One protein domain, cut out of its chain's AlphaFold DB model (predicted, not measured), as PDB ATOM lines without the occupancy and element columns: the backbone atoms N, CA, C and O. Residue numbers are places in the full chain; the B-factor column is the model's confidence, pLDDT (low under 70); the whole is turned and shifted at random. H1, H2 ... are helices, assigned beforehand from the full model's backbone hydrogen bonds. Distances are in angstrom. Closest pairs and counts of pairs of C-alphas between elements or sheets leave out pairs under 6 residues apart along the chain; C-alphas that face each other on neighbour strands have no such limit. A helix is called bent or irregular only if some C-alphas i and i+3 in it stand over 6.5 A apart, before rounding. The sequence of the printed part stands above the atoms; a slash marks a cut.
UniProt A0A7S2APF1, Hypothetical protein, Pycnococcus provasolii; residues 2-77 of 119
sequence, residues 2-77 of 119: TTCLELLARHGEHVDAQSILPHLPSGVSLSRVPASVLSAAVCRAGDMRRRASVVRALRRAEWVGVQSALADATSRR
ATOM      1  N   THR A   2     -42.955  24.403  25.593       68.00
ATOM      2  CA  THR A   2     -41.955  23.486  26.171       68.00
ATOM      3  C   THR A   2     -40.879  23.069  25.166       68.00
ATOM      4  O   THR A   2     -39.703  23.284  25.429       68.00
ATOM      5  N   THR A   3     -41.266  22.666  23.956       78.62
ATOM      6  CA  THR A   3     -40.337  22.247  22.889       78.62
ATOM      7  C   THR A   3     -39.359  23.341  22.439       78.62
ATOM      8  O   THR A   3     -38.188  23.064  22.196       78.62
ATOM      9  N   CYS A   4     -39.796  24.606  22.359       80.38
ATOM     10  CA  CYS A   4     -38.894  25.718  22.022       80.38
ATOM     11  C   CYS A   4     -37.890  26.001  23.142       80.38
ATOM     12  O   CYS A   4     -36.723  26.259  22.867       80.38
ATOM     13  N   LEU A   5     -38.333  25.964  24.400       84.12
ATOM     14  CA  LEU A   5     -37.446  26.189  25.543       84.12
ATOM     15  C   LEU A   5     -36.433  25.048  25.695       84.12
ATOM     16  O   LEU A   5     -35.283  25.306  26.028       84.12
ATOM     17  N   GLU A   6     -36.824  23.814  25.381       86.19
ATOM     18  CA  GLU A   6     -35.927  22.652  25.332       86.19
ATOM     19  C   GLU A   6     -34.867  22.784  24.227       86.19
ATOM     20  O   GLU A   6     -33.685  22.536  24.470       86.19
ATOM     21  N   LEU A   7     -35.257  23.245  23.032       85.88
ATOM     22  CA  LEU A   7     -34.316  23.536  21.945       85.88
ATOM     23  C   LEU A   7     -33.332  24.649  22.324       85.88
ATOM     24  O   LEU A   7     -32.127  24.513  22.108       85.88
ATOM     25  N   LEU A   8     -33.827  25.724  22.942       86.44
ATOM     26  CA  LEU A   8     -32.989  26.807  23.455       86.44
ATOM     27  C   LEU A   8     -32.085  26.345  24.601       86.44
ATOM     28  O   LEU A   8     -30.968  26.834  24.724       86.44
ATOM     29  N   ALA A   9     -32.517  25.391  25.424       86.19
ATOM     30  CA  ALA A   9     -31.668  24.841  26.473       86.19
ATOM     31  C   ALA A   9     -30.491  24.066  25.879       86.19
ATOM     32  O   ALA A   9     -29.365  24.224  26.345       86.19
ATOM     33  N   ARG A  10     -30.746  23.290  24.820       87.69
ATOM     34  CA  ARG A  10     -29.739  22.448  24.167       87.69
ATOM     35  C   ARG A  10     -28.775  23.228  23.267       87.69
ATOM     36  O   ARG A  10     -27.615  22.852  23.176       87.69
ATOM     37  N   HIS A  11     -29.238  24.294  22.611       84.94
ATOM     38  CA  HIS A  11     -28.449  25.008  21.594       84.94
ATOM     39  C   HIS A  11     -28.232  26.496  21.886       84.94
ATOM     40  O   HIS A  11     -27.580  27.181  21.102       84.94
ATOM     41  N   GLY A  12     -28.748  27.009  23.004       80.25
ATOM     42  CA  GLY A  12     -28.824  28.441  23.309       80.25
ATOM     43  C   GLY A  12     -27.497  29.194  23.342       80.25
ATOM     44  O   GLY A  12     -27.485  30.404  23.127       80.25
ATOM     45  N   GLU A  13     -26.384  28.496  23.556       82.06
ATOM     46  CA  GLU A  13     -25.036  29.073  23.491       82.06
ATOM     47  C   GLU A  13     -24.644  29.514  22.065       82.06
ATOM     48  O   GLU A  13     -23.921  30.494  21.894       82.06
ATOM     49  N   HIS A  14     -25.179  28.841  21.041       83.44
ATOM     50  CA  HIS A  14     -24.877  29.092  19.631       83.44
ATOM     51  C   HIS A  14     -25.844  30.080  18.974       83.44
ATOM     52  O   HIS A  14     -25.575  30.569  17.878       83.44
ATOM     53  N   VAL A  15     -26.973  30.386  19.615       81.75
ATOM     54  CA  VAL A  15     -27.996  31.261  19.032       81.75
ATOM     55  C   VAL A  15     -27.812  32.690  19.524       81.75
ATOM     56  O   VAL A  15     -27.372  32.907  20.652       81.75
ATOM     57  N   ASP A  16     -28.122  33.687  18.694       84.19
ATOM     58  CA  ASP A  16     -28.083  35.088  19.110       84.19
ATOM     59  C   ASP A  16     -29.238  35.413  20.064       84.19
ATOM     60  O   ASP A  16     -30.374  35.659  19.659       84.19
ATOM     61  N   ALA A  17     -28.923  35.448  21.355       82.94
ATOM     62  CA  ALA A  17     -29.891  35.745  22.395       82.94
ATOM     63  C   ALA A  17     -30.531  37.138  22.239       82.94
ATOM     64  O   ALA A  17     -31.691  37.295  22.613       82.94
ATOM     65  N   GLN A  18     -29.839  38.130  21.661       82.69
ATOM     66  CA  GLN A  18     -30.443  39.451  21.428       82.69
ATOM     67  C   GLN A  18     -31.554  39.399  20.379       82.69
ATOM     68  O   GLN A  18     -32.554  40.093  20.533       82.69
ATOM     69  N   SER A  19     -31.409  38.547  19.363       84.69
ATOM     70  CA  SER A  19     -32.457  38.319  18.368       84.69
ATOM     71  C   SER A  19     -33.635  37.504  18.915       84.69
ATOM     72  O   SER A  19     -34.771  37.773  18.555       84.69
ATOM     73  N   ILE A  20     -33.403  36.538  19.813       86.00
ATOM     74  CA  ILE A  20     -34.449  35.602  20.266       86.00
ATOM     75  C   ILE A  20     -35.297  36.160  21.404       86.00
ATOM     76  O   ILE A  20     -36.508  35.950  21.421       86.00
ATOM     77  N   LEU A  21     -34.670  36.804  22.395       84.25
ATOM     78  CA  LEU A  21     -35.364  37.233  23.612       84.25
ATOM     79  C   LEU A  21     -36.603  38.113  23.329       84.25
ATOM     80  O   LEU A  21     -37.616  37.895  23.992       84.25
ATOM     81  N   PRO A  22     -36.596  39.026  22.334       87.56
ATOM     82  CA  PRO A  22     -37.782  39.799  21.951       87.56
ATOM     83  C   PRO A  22     -38.935  38.969  21.369       87.56
ATOM     84  O   PRO A  22     -40.076  39.420  21.376       87.56
ATOM     85  N   HIS A  23     -38.649  37.775  20.846       86.62
ATOM     86  CA  HIS A  23     -39.642  36.875  20.255       86.62
ATOM     87  C   HIS A  23     -40.222  35.876  21.262       86.62
ATOM     88  O   HIS A  23     -41.123  35.106  20.917       86.62
ATOM     89  N   LEU A  24     -39.732  35.866  22.506       83.81
ATOM     90  CA  LEU A  24     -40.372  35.095  23.564       83.81
ATOM     91  C   LEU A  24     -41.772  35.669  23.838       83.81
ATOM     92  O   LEU A  24     -41.929  36.886  23.945       83.81
ATOM     93  N   PRO A  25     -42.799  34.816  23.990       86.69
ATOM     94  CA  PRO A  25     -44.117  35.282  24.388       86.69
ATOM     95  C   PRO A  25     -44.037  36.024  25.724       86.69
ATOM     96  O   PRO A  25     -43.370  35.565  26.652       86.69
ATOM     97  N   SER A  26     -44.788  37.117  25.854       81.31
ATOM     98  CA  SER A  26     -44.803  37.989  27.041       81.31
ATOM     99  C   SER A  26     -45.186  37.283  28.352       81.31
ATOM    100  O   SER A  26     -44.874  37.783  29.427       81.31
ATOM    101  N   GLY A  27     -45.824  36.108  28.281       83.38
ATOM    102  CA  GLY A  27     -46.150  35.266  29.438       83.38
ATOM    103  C   GLY A  27     -45.034  34.314  29.896       83.38
ATOM    104  O   GLY A  27     -45.222  33.575  30.864       83.38
ATOM    105  N   VAL A  28     -43.883  34.270  29.214       85.88
ATOM    106  CA  VAL A  28     -42.751  33.432  29.632       85.88
ATOM    107  C   VAL A  28     -41.959  34.151  30.719       85.88
ATOM    108  O   VAL A  28     -41.272  35.133  30.459       85.88
ATOM    109  N   SER A  29     -42.016  33.625  31.946       87.12
ATOM    110  CA  SER A  29     -41.139  34.080  33.029       87.12
ATOM    111  C   SER A  29     -39.667  33.894  32.657       87.12
ATOM    112  O   SER A  29     -39.274  32.827  32.181       87.12
ATOM    113  N   LEU A  30     -38.840  34.892  32.978       84.62
ATOM    114  CA  LEU A  30     -37.379  34.839  32.860       84.62
ATOM    115  C   LEU A  30     -36.770  33.603  33.536       84.62
ATOM    116  O   LEU A  30     -35.810  33.044  33.019       84.62
ATOM    117  N   SER A  31     -37.361  33.122  34.635       87.06
ATOM    118  CA  SER A  31     -36.910  31.907  35.334       87.06
ATOM    119  C   SER A  31     -37.029  30.623  34.504       87.06
ATOM    120  O   SER A  31     -36.404  29.620  34.835       87.06
ATOM    121  N   ARG A  32     -37.831  30.636  33.431       87.88
ATOM    122  CA  ARG A  32     -38.004  29.506  32.507       87.88
ATOM    123  C   ARG A  32     -37.108  29.607  31.276       87.88
ATOM    124  O   ARG A  32     -37.087  28.676  30.473       87.88
ATOM    125  N   VAL A  33     -36.411  30.728  31.100       88.69
ATOM    126  CA  VAL A  33     -35.465  30.904  30.001       88.69
ATOM    127  C   VAL A  33     -34.178  30.159  30.359       88.69
ATOM    128  O   VAL A  33     -33.661  30.336  31.463       88.69
ATOM    129  N   PRO A  34     -33.635  29.330  29.454       90.56
ATOM    130  CA  PRO A  34     -32.418  28.588  29.736       90.56
ATOM    131  C   PRO A  34     -31.240  29.504  30.080       90.56
ATOM    132  O   PRO A  34     -30.982  30.499  29.396       90.56
ATOM    133  N   ALA A  35     -30.483  29.132  31.113       89.06
ATOM    134  CA  ALA A  35     -29.335  29.904  31.585       89.06
ATOM    135  C   ALA A  35     -28.248  30.083  30.509       89.06
ATOM    136  O   ALA A  35     -27.587  31.118  30.486       89.06
ATOM    137  N   SER A  36     -28.099  29.121  29.590       86.69
ATOM    138  CA  SER A  36     -27.176  29.200  28.449       86.69
ATOM    139  C   SER A  36     -27.468  30.408  27.549       86.69
ATOM    140  O   SER A  36     -26.552  31.149  27.198       86.69
ATOM    141  N   VAL A  37     -28.746  30.673  27.255       88.50
ATOM    142  CA  VAL A  37     -29.181  31.831  26.456       88.50
ATOM    143  C   VAL A  37     -28.907  33.137  27.200       88.50
ATOM    144  O   VAL A  37     -28.345  34.072  26.628       88.50
ATOM    145  N   LEU A  38     -29.279  33.205  28.482       88.25
ATOM    146  CA  LEU A  38     -29.106  34.410  29.299       88.25
ATOM    147  C   LEU A  38     -27.624  34.752  29.498       88.25
ATOM    148  O   LEU A  38     -27.226  35.902  29.316       88.25
ATOM    149  N   SER A  39     -26.796  33.753  29.805       87.81
ATOM    150  CA  SER A  39     -25.348  33.917  29.939       87.81
ATOM    151  C   SER A  39     -24.731  34.416  28.633       87.81
ATOM    152  O   SER A  39     -24.024  35.426  28.625       87.81
ATOM    153  N   ALA A  40     -25.083  33.801  27.500       85.06
ATOM    154  CA  ALA A  40     -24.590  34.225  26.196       85.06
ATOM    155  C   ALA A  40     -25.047  35.652  25.823       85.06
ATOM    156  O   ALA A  40     -24.309  36.379  25.152       85.06
ATOM    157  N   ALA A  41     -26.237  36.087  26.257       87.06
ATOM    158  CA  ALA A  41     -26.710  37.464  26.080       87.06
ATOM    159  C   ALA A  41     -25.854  38.469  26.866       87.06
ATOM    160  O   ALA A  41     -25.386  39.462  26.304       87.06
ATOM    161  N   VAL A  42     -25.617  38.189  28.152       89.25
ATOM    162  CA  VAL A  42     -24.823  39.050  29.044       89.25
ATOM    163  C   VAL A  42     -23.376  39.143  28.563       89.25
ATOM    164  O   VAL A  42     -22.836  40.245  28.445       89.25
ATOM    165  N   CYS A  43     -22.765  38.008  28.214       89.31
ATOM    166  CA  CYS A  43     -21.407  37.957  27.676       89.31
ATOM    167  C   CYS A  43     -21.280  38.790  26.395       89.31
ATOM    168  O   CYS A  43     -20.394  39.639  26.304       89.31
ATOM    169  N   ARG A  44     -22.208  38.637  25.439       87.12
ATOM    170  CA  ARG A  44     -22.202  39.430  24.198       87.12
ATOM    171  C   ARG A  44     -22.377  40.925  24.448       87.12
ATOM    172  O   ARG A  44     -21.648  41.719  23.857       87.12
ATOM    173  N   ALA A  45     -23.279  41.324  25.344       87.69
ATOM    174  CA  ALA A  45     -23.435  42.731  25.712       87.69
ATOM    175  C   ALA A  45     -22.134  43.308  26.311       87.69
ATOM    176  O   ALA A  45     -21.704  44.411  25.954       87.69
ATOM    177  N   GLY A  46     -21.464  42.533  27.172       92.12
ATOM    178  CA  GLY A  46     -20.148  42.870  27.714       92.12
ATOM    179  C   GLY A  46     -19.080  43.007  26.626       92.12
ATOM    180  O   GLY A  46     -18.332  43.988  26.612       92.12
ATOM    181  N   ASP A  47     -19.036  42.073  25.680       92.75
ATOM    182  CA  ASP A  47     -18.108  42.082  24.546       92.75
ATOM    183  C   ASP A  47     -18.311  43.285  23.639       92.75
ATOM    184  O   ASP A  47     -17.338  43.949  23.288       92.75
ATOM    185  N   MET A  48     -19.556  43.616  23.296       92.12
ATOM    186  CA  MET A  48     -19.870  44.799  22.495       92.12
ATOM    187  C   MET A  48     -19.374  46.071  23.183       92.12
ATOM    188  O   MET A  48     -18.707  46.897  22.553       92.12
ATOM    189  N   ARG A  49     -19.619  46.209  24.492       94.94
ATOM    190  CA  ARG A  49     -19.144  47.360  25.272       94.94
ATOM    191  C   ARG A  49     -17.617  47.424  25.319       94.94
ATOM    192  O   ARG A  49     -17.053  48.507  25.141       94.94
ATOM    193  N   ARG A  50     -16.945  46.285  25.526       96.12
ATOM    194  CA  ARG A  50     -15.476  46.196  25.509       96.12
ATOM    195  C   ARG A  50     -14.913  46.562  24.138       96.12
ATOM    196  O   ARG A  50     -14.073  47.454  24.067       96.12
ATOM    197  N   ARG A  51     -15.424  45.966  23.057       96.94
ATOM    198  CA  ARG A  51     -15.021  46.262  21.671       96.94
ATOM    199  C   ARG A  51     -15.196  47.744  21.343       96.94
ATOM    200  O   ARG A  51     -14.256  48.378  20.878       96.94
ATOM    201  N   ALA A  52     -16.348  48.330  21.671       97.06
ATOM    202  CA  ALA A  52     -16.592  49.759  21.467       97.06
ATOM    203  C   ALA A  52     -15.645  50.649  22.294       97.06
ATOM    204  O   ALA A  52     -15.272  51.739  21.859       97.06
ATOM    205  N   SER A  53     -15.253  50.218  23.496       97.81
ATOM    206  CA  SER A  53     -14.244  50.917  24.300       97.81
ATOM    207  C   SER A  53     -12.859  50.860  23.650       97.81
ATOM    208  O   SER A  53     -12.213  51.897  23.515       97.81
ATOM    209  N   VAL A  54     -12.442  49.679  23.183       98.38
ATOM    210  CA  VAL A  54     -11.159  49.471  22.492       98.38
ATOM    211  C   VAL A  54     -11.085  50.317  21.224       98.38
ATOM    212  O   VAL A  54     -10.138  51.077  21.061       98.38
ATOM    213  N   VAL A  55     -12.116  50.285  20.373       98.31
ATOM    214  CA  VAL A  55     -12.166  51.102  19.147       98.31
ATOM    215  C   VAL A  55     -12.055  52.596  19.468       98.31
ATOM    216  O   VAL A  55     -11.297  53.311  18.816       98.31
ATOM    217  N   ARG A  56     -12.761  53.085  20.498       97.94
ATOM    218  CA  ARG A  56     -12.647  54.488  20.932       97.94
ATOM    219  C   ARG A  56     -11.252  54.825  21.452       97.94
ATOM    220  O   ARG A  56     -10.760  55.915  21.183       97.94
ATOM    221  N   ALA A  57     -10.629  53.927  22.210       98.06
ATOM    222  CA  ALA A  57      -9.277  54.129  22.718       98.06
ATOM    223  C   ALA A  57      -8.251  54.197  21.580       98.06
ATOM    224  O   ALA A  57      -7.466  55.139  21.555       98.06
ATOM    225  N   LEU A  58      -8.325  53.279  20.612       98.38
ATOM    226  CA  LEU A  58      -7.447  53.261  19.440       98.38
ATOM    227  C   LEU A  58      -7.571  54.549  18.619       98.38
ATOM    228  O   LEU A  58      -6.567  55.207  18.371       98.38
ATOM    229  N   ARG A  59      -8.801  54.977  18.299       98.06
ATOM    230  CA  ARG A  59      -9.039  56.237  17.573       98.06
ATOM    231  C   ARG A  59      -8.491  57.456  18.312       98.06
ATOM    232  O   ARG A  59      -7.945  58.359  17.691       98.06
ATOM    233  N   ARG A  60      -8.638  57.498  19.640       98.12
ATOM    234  CA  ARG A  60      -8.074  58.588  20.450       98.12
ATOM    235  C   ARG A  60      -6.552  58.569  20.445       98.12
ATOM    236  O   ARG A  60      -5.961  59.632  20.320       98.12
ATOM    237  N   ALA A  61      -5.932  57.399  20.578       98.06
ATOM    238  CA  ALA A  61      -4.478  57.272  20.552       98.06
ATOM    239  C   ALA A  61      -3.902  57.738  19.207       98.06
ATOM    240  O   ALA A  61      -2.961  58.525  19.185       98.06
ATOM    241  N   GLU A  62      -4.521  57.324  18.100       97.94
ATOM    242  CA  GLU A  62      -4.158  57.778  16.757       97.94
ATOM    243  C   GLU A  62      -4.323  59.295  16.608       97.94
ATOM    244  O   GLU A  62      -3.391  59.979  16.195       97.94
ATOM    245  N   TRP A  63      -5.473  59.842  17.018       98.06
ATOM    246  CA  TRP A  63      -5.720  61.281  16.957       98.06
ATOM    247  C   TRP A  63      -4.686  62.081  17.758       98.06
ATOM    248  O   TRP A  63      -4.137  63.048  17.237       98.06
ATOM    249  N   VAL A  64      -4.367  61.656  18.985       97.88
ATOM    250  CA  VAL A  64      -3.324  62.295  19.805       97.88
ATOM    251  C   VAL A  64      -1.964  62.223  19.109       97.88
ATOM    252  O   VAL A  64      -1.258  63.228  19.069       97.88
ATOM    253  N   GLY A  65      -1.609  61.078  18.520       97.31
ATOM    254  CA  GLY A  65      -0.362  60.921  17.771       97.31
ATOM    255  C   GLY A  65      -0.263  61.883  16.583       97.31
ATOM    256  O   GLY A  65       0.748  62.565  16.425       97.31
ATOM    257  N   VAL A  66      -1.334  62.006  15.794       97.19
ATOM    258  CA  VAL A  66      -1.400  62.941  14.658       97.19
ATOM    259  C   VAL A  66      -1.302  64.393  15.124       97.19
ATOM    260  O   VAL A  66      -0.554  65.170  14.536       97.19
ATOM    261  N   GLN A  67      -2.019  64.768  16.187       96.19
ATOM    262  CA  GLN A  67      -1.952  66.127  16.731       96.19
ATOM    263  C   GLN A  67      -0.557  66.455  17.274       96.19
ATOM    264  O   GLN A  67      -0.065  67.555  17.036       96.19
ATOM    265  N   SER A  68       0.107  65.502  17.935       94.44
ATOM    266  CA  SER A  68       1.493  65.669  18.387       94.44
ATOM    267  C   SER A  68       2.438  65.866  17.205       94.44
ATOM    268  O   SER A  68       3.208  66.819  17.200       94.44
ATOM    269  N   ALA A  69       2.341  65.029  16.168       92.75
ATOM    270  CA  ALA A  69       3.184  65.148  14.981       92.75
ATOM    271  C   ALA A  69       2.961  66.478  14.243       92.75
ATOM    272  O   ALA A  69       3.915  67.108  13.790       92.75
ATOM    273  N   LEU A  70       1.708  66.937  14.155       90.62
ATOM    274  CA  LEU A  70       1.380  68.245  13.594       90.62
ATOM    275  C   LEU A  70       1.963  69.379  14.443       90.62
ATOM    276  O   LEU A  70       2.535  70.317  13.890       90.62
ATOM    277  N   ALA A  71       1.846  69.303  15.769       86.00
ATOM    278  CA  ALA A  71       2.439  70.278  16.678       86.00
ATOM    279  C   ALA A  71       3.971  70.302  16.552       86.00
ATOM    280  O   ALA A  71       4.563  71.375  16.468       86.00
ATOM    281  N   ASP A  72       4.622  69.146  16.443       86.38
ATOM    282  CA  ASP A  72       6.070  69.047  16.245       86.38
ATOM    283  C   ASP A  72       6.507  69.607  14.886       86.38
ATOM    284  O   ASP A  72       7.533  70.284  14.786       86.38
ATOM    285  N   ALA A  73       5.722  69.369  13.834       81.81
ATOM    286  CA  ALA A  73       5.992  69.898  12.501       81.81
ATOM    287  C   ALA A  73       5.771  71.417  12.418       81.81
ATOM    288  O   ALA A  73       6.544  72.116  11.768       81.81
ATOM    289  N   THR A  74       4.739  71.942  13.084       76.00
ATOM    290  CA  THR A  74       4.370  73.369  13.034       76.00
ATOM    291  C   THR A  74       5.132  74.232  14.039       76.00
ATOM    292  O   THR A  74       5.422  75.391  13.744       76.00
ATOM    293  N   SER A  75       5.519  73.682  15.194       67.88
ATOM    294  CA  SER A  75       6.387  74.360  16.173       67.88
ATOM    295  C   SER A  75       7.781  74.648  15.616       67.88
ATOM    296  O   SER A  75       8.429  75.611  16.023       67.88
ATOM    297  N   ARG A  76       8.223  73.879  14.615       67.25
ATOM    298  CA  ARG A  76       9.412  74.172  13.807       67.25
ATOM    299  C   ARG A  76       9.096  75.226  12.749       67.25
ATOM    300  O   ARG A  76       9.253  74.994  11.552       67.25
ATOM    301  N   ARG A  77       8.658  76.412  13.178       67.88
ATOM    302  CA  ARG A  77       8.533  77.553  12.269       67.88
ATOM    303  C   ARG A  77       9.933  77.893  11.737       67.88
ATOM    304  O   ARG A  77      10.830  78.121  12.554       67.88
TER     305      ARG A  77
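AT A GLANCE: This is residues 2 to 77 of the 119 residues of the protein "Hypothetical protein" of Pycnococcus provasolii (UniProt A0A7S2APF1). What is the shape? A small compact head, made of H1, H2, their links and the first turns of H3, sits at one end of the long helix H3, and residues 46 to 77 stick out. What is printed? The 76 residues hold three named helices, H1, H2, H3, and no named strand; the all-helix whole is extended, with a radius of gyration of the C-alphas of 22.4 A and spans of 75 by 22 by 15 A.

HOW THE PARTS SIT: How does H1, residues 2 to 11, meet H3, residues 35 to 75? They touch only at their ends, H3 with residues 35 to 37 alone; the closest C-alphas, of Ala 9 and Ser 36, are 6.6 A apart. They run the same way at a steep tilt of 46 degrees. And H2, residues 17 to 23? Apart from H1, it touches H3 at residues 37 to 41 alone, closest at the C-alphas of Ala 17 and Ala 41, 5.2 A, opposite ways at a steep tilt of 54 degrees. Are the backbones bonded? Every O i to N i+4 pair is within hydrogen-bond range in H1 and H3; H2, only just irregular with C-alphas 19 and 22 6.6 A apart, has 1 of 3, and 2 of 4 O i to N i+3 pairs.

IN THESE COORDINATES: Where does H1 begin? C-alpha 2 is at (-41.955, 23.486, 26.171), and H1 is 14.3 A long. Where does H3 end? After H2, 10.0 A long, H3 runs 59.1 A to C-alpha 75 at (6.387, 74.360, 16.173).

THE WHOLE: How large is it? The two C-alphas farthest apart, of Thr 2 and Arg 77, are 75.3 A apart, and the printed part has no cut. Which link is long? H2 to H3, 11 residues, is long; H1 to H2 is tight. Where is confidence low? The pLDDT is under 70 at residues 2 and 75 to 77.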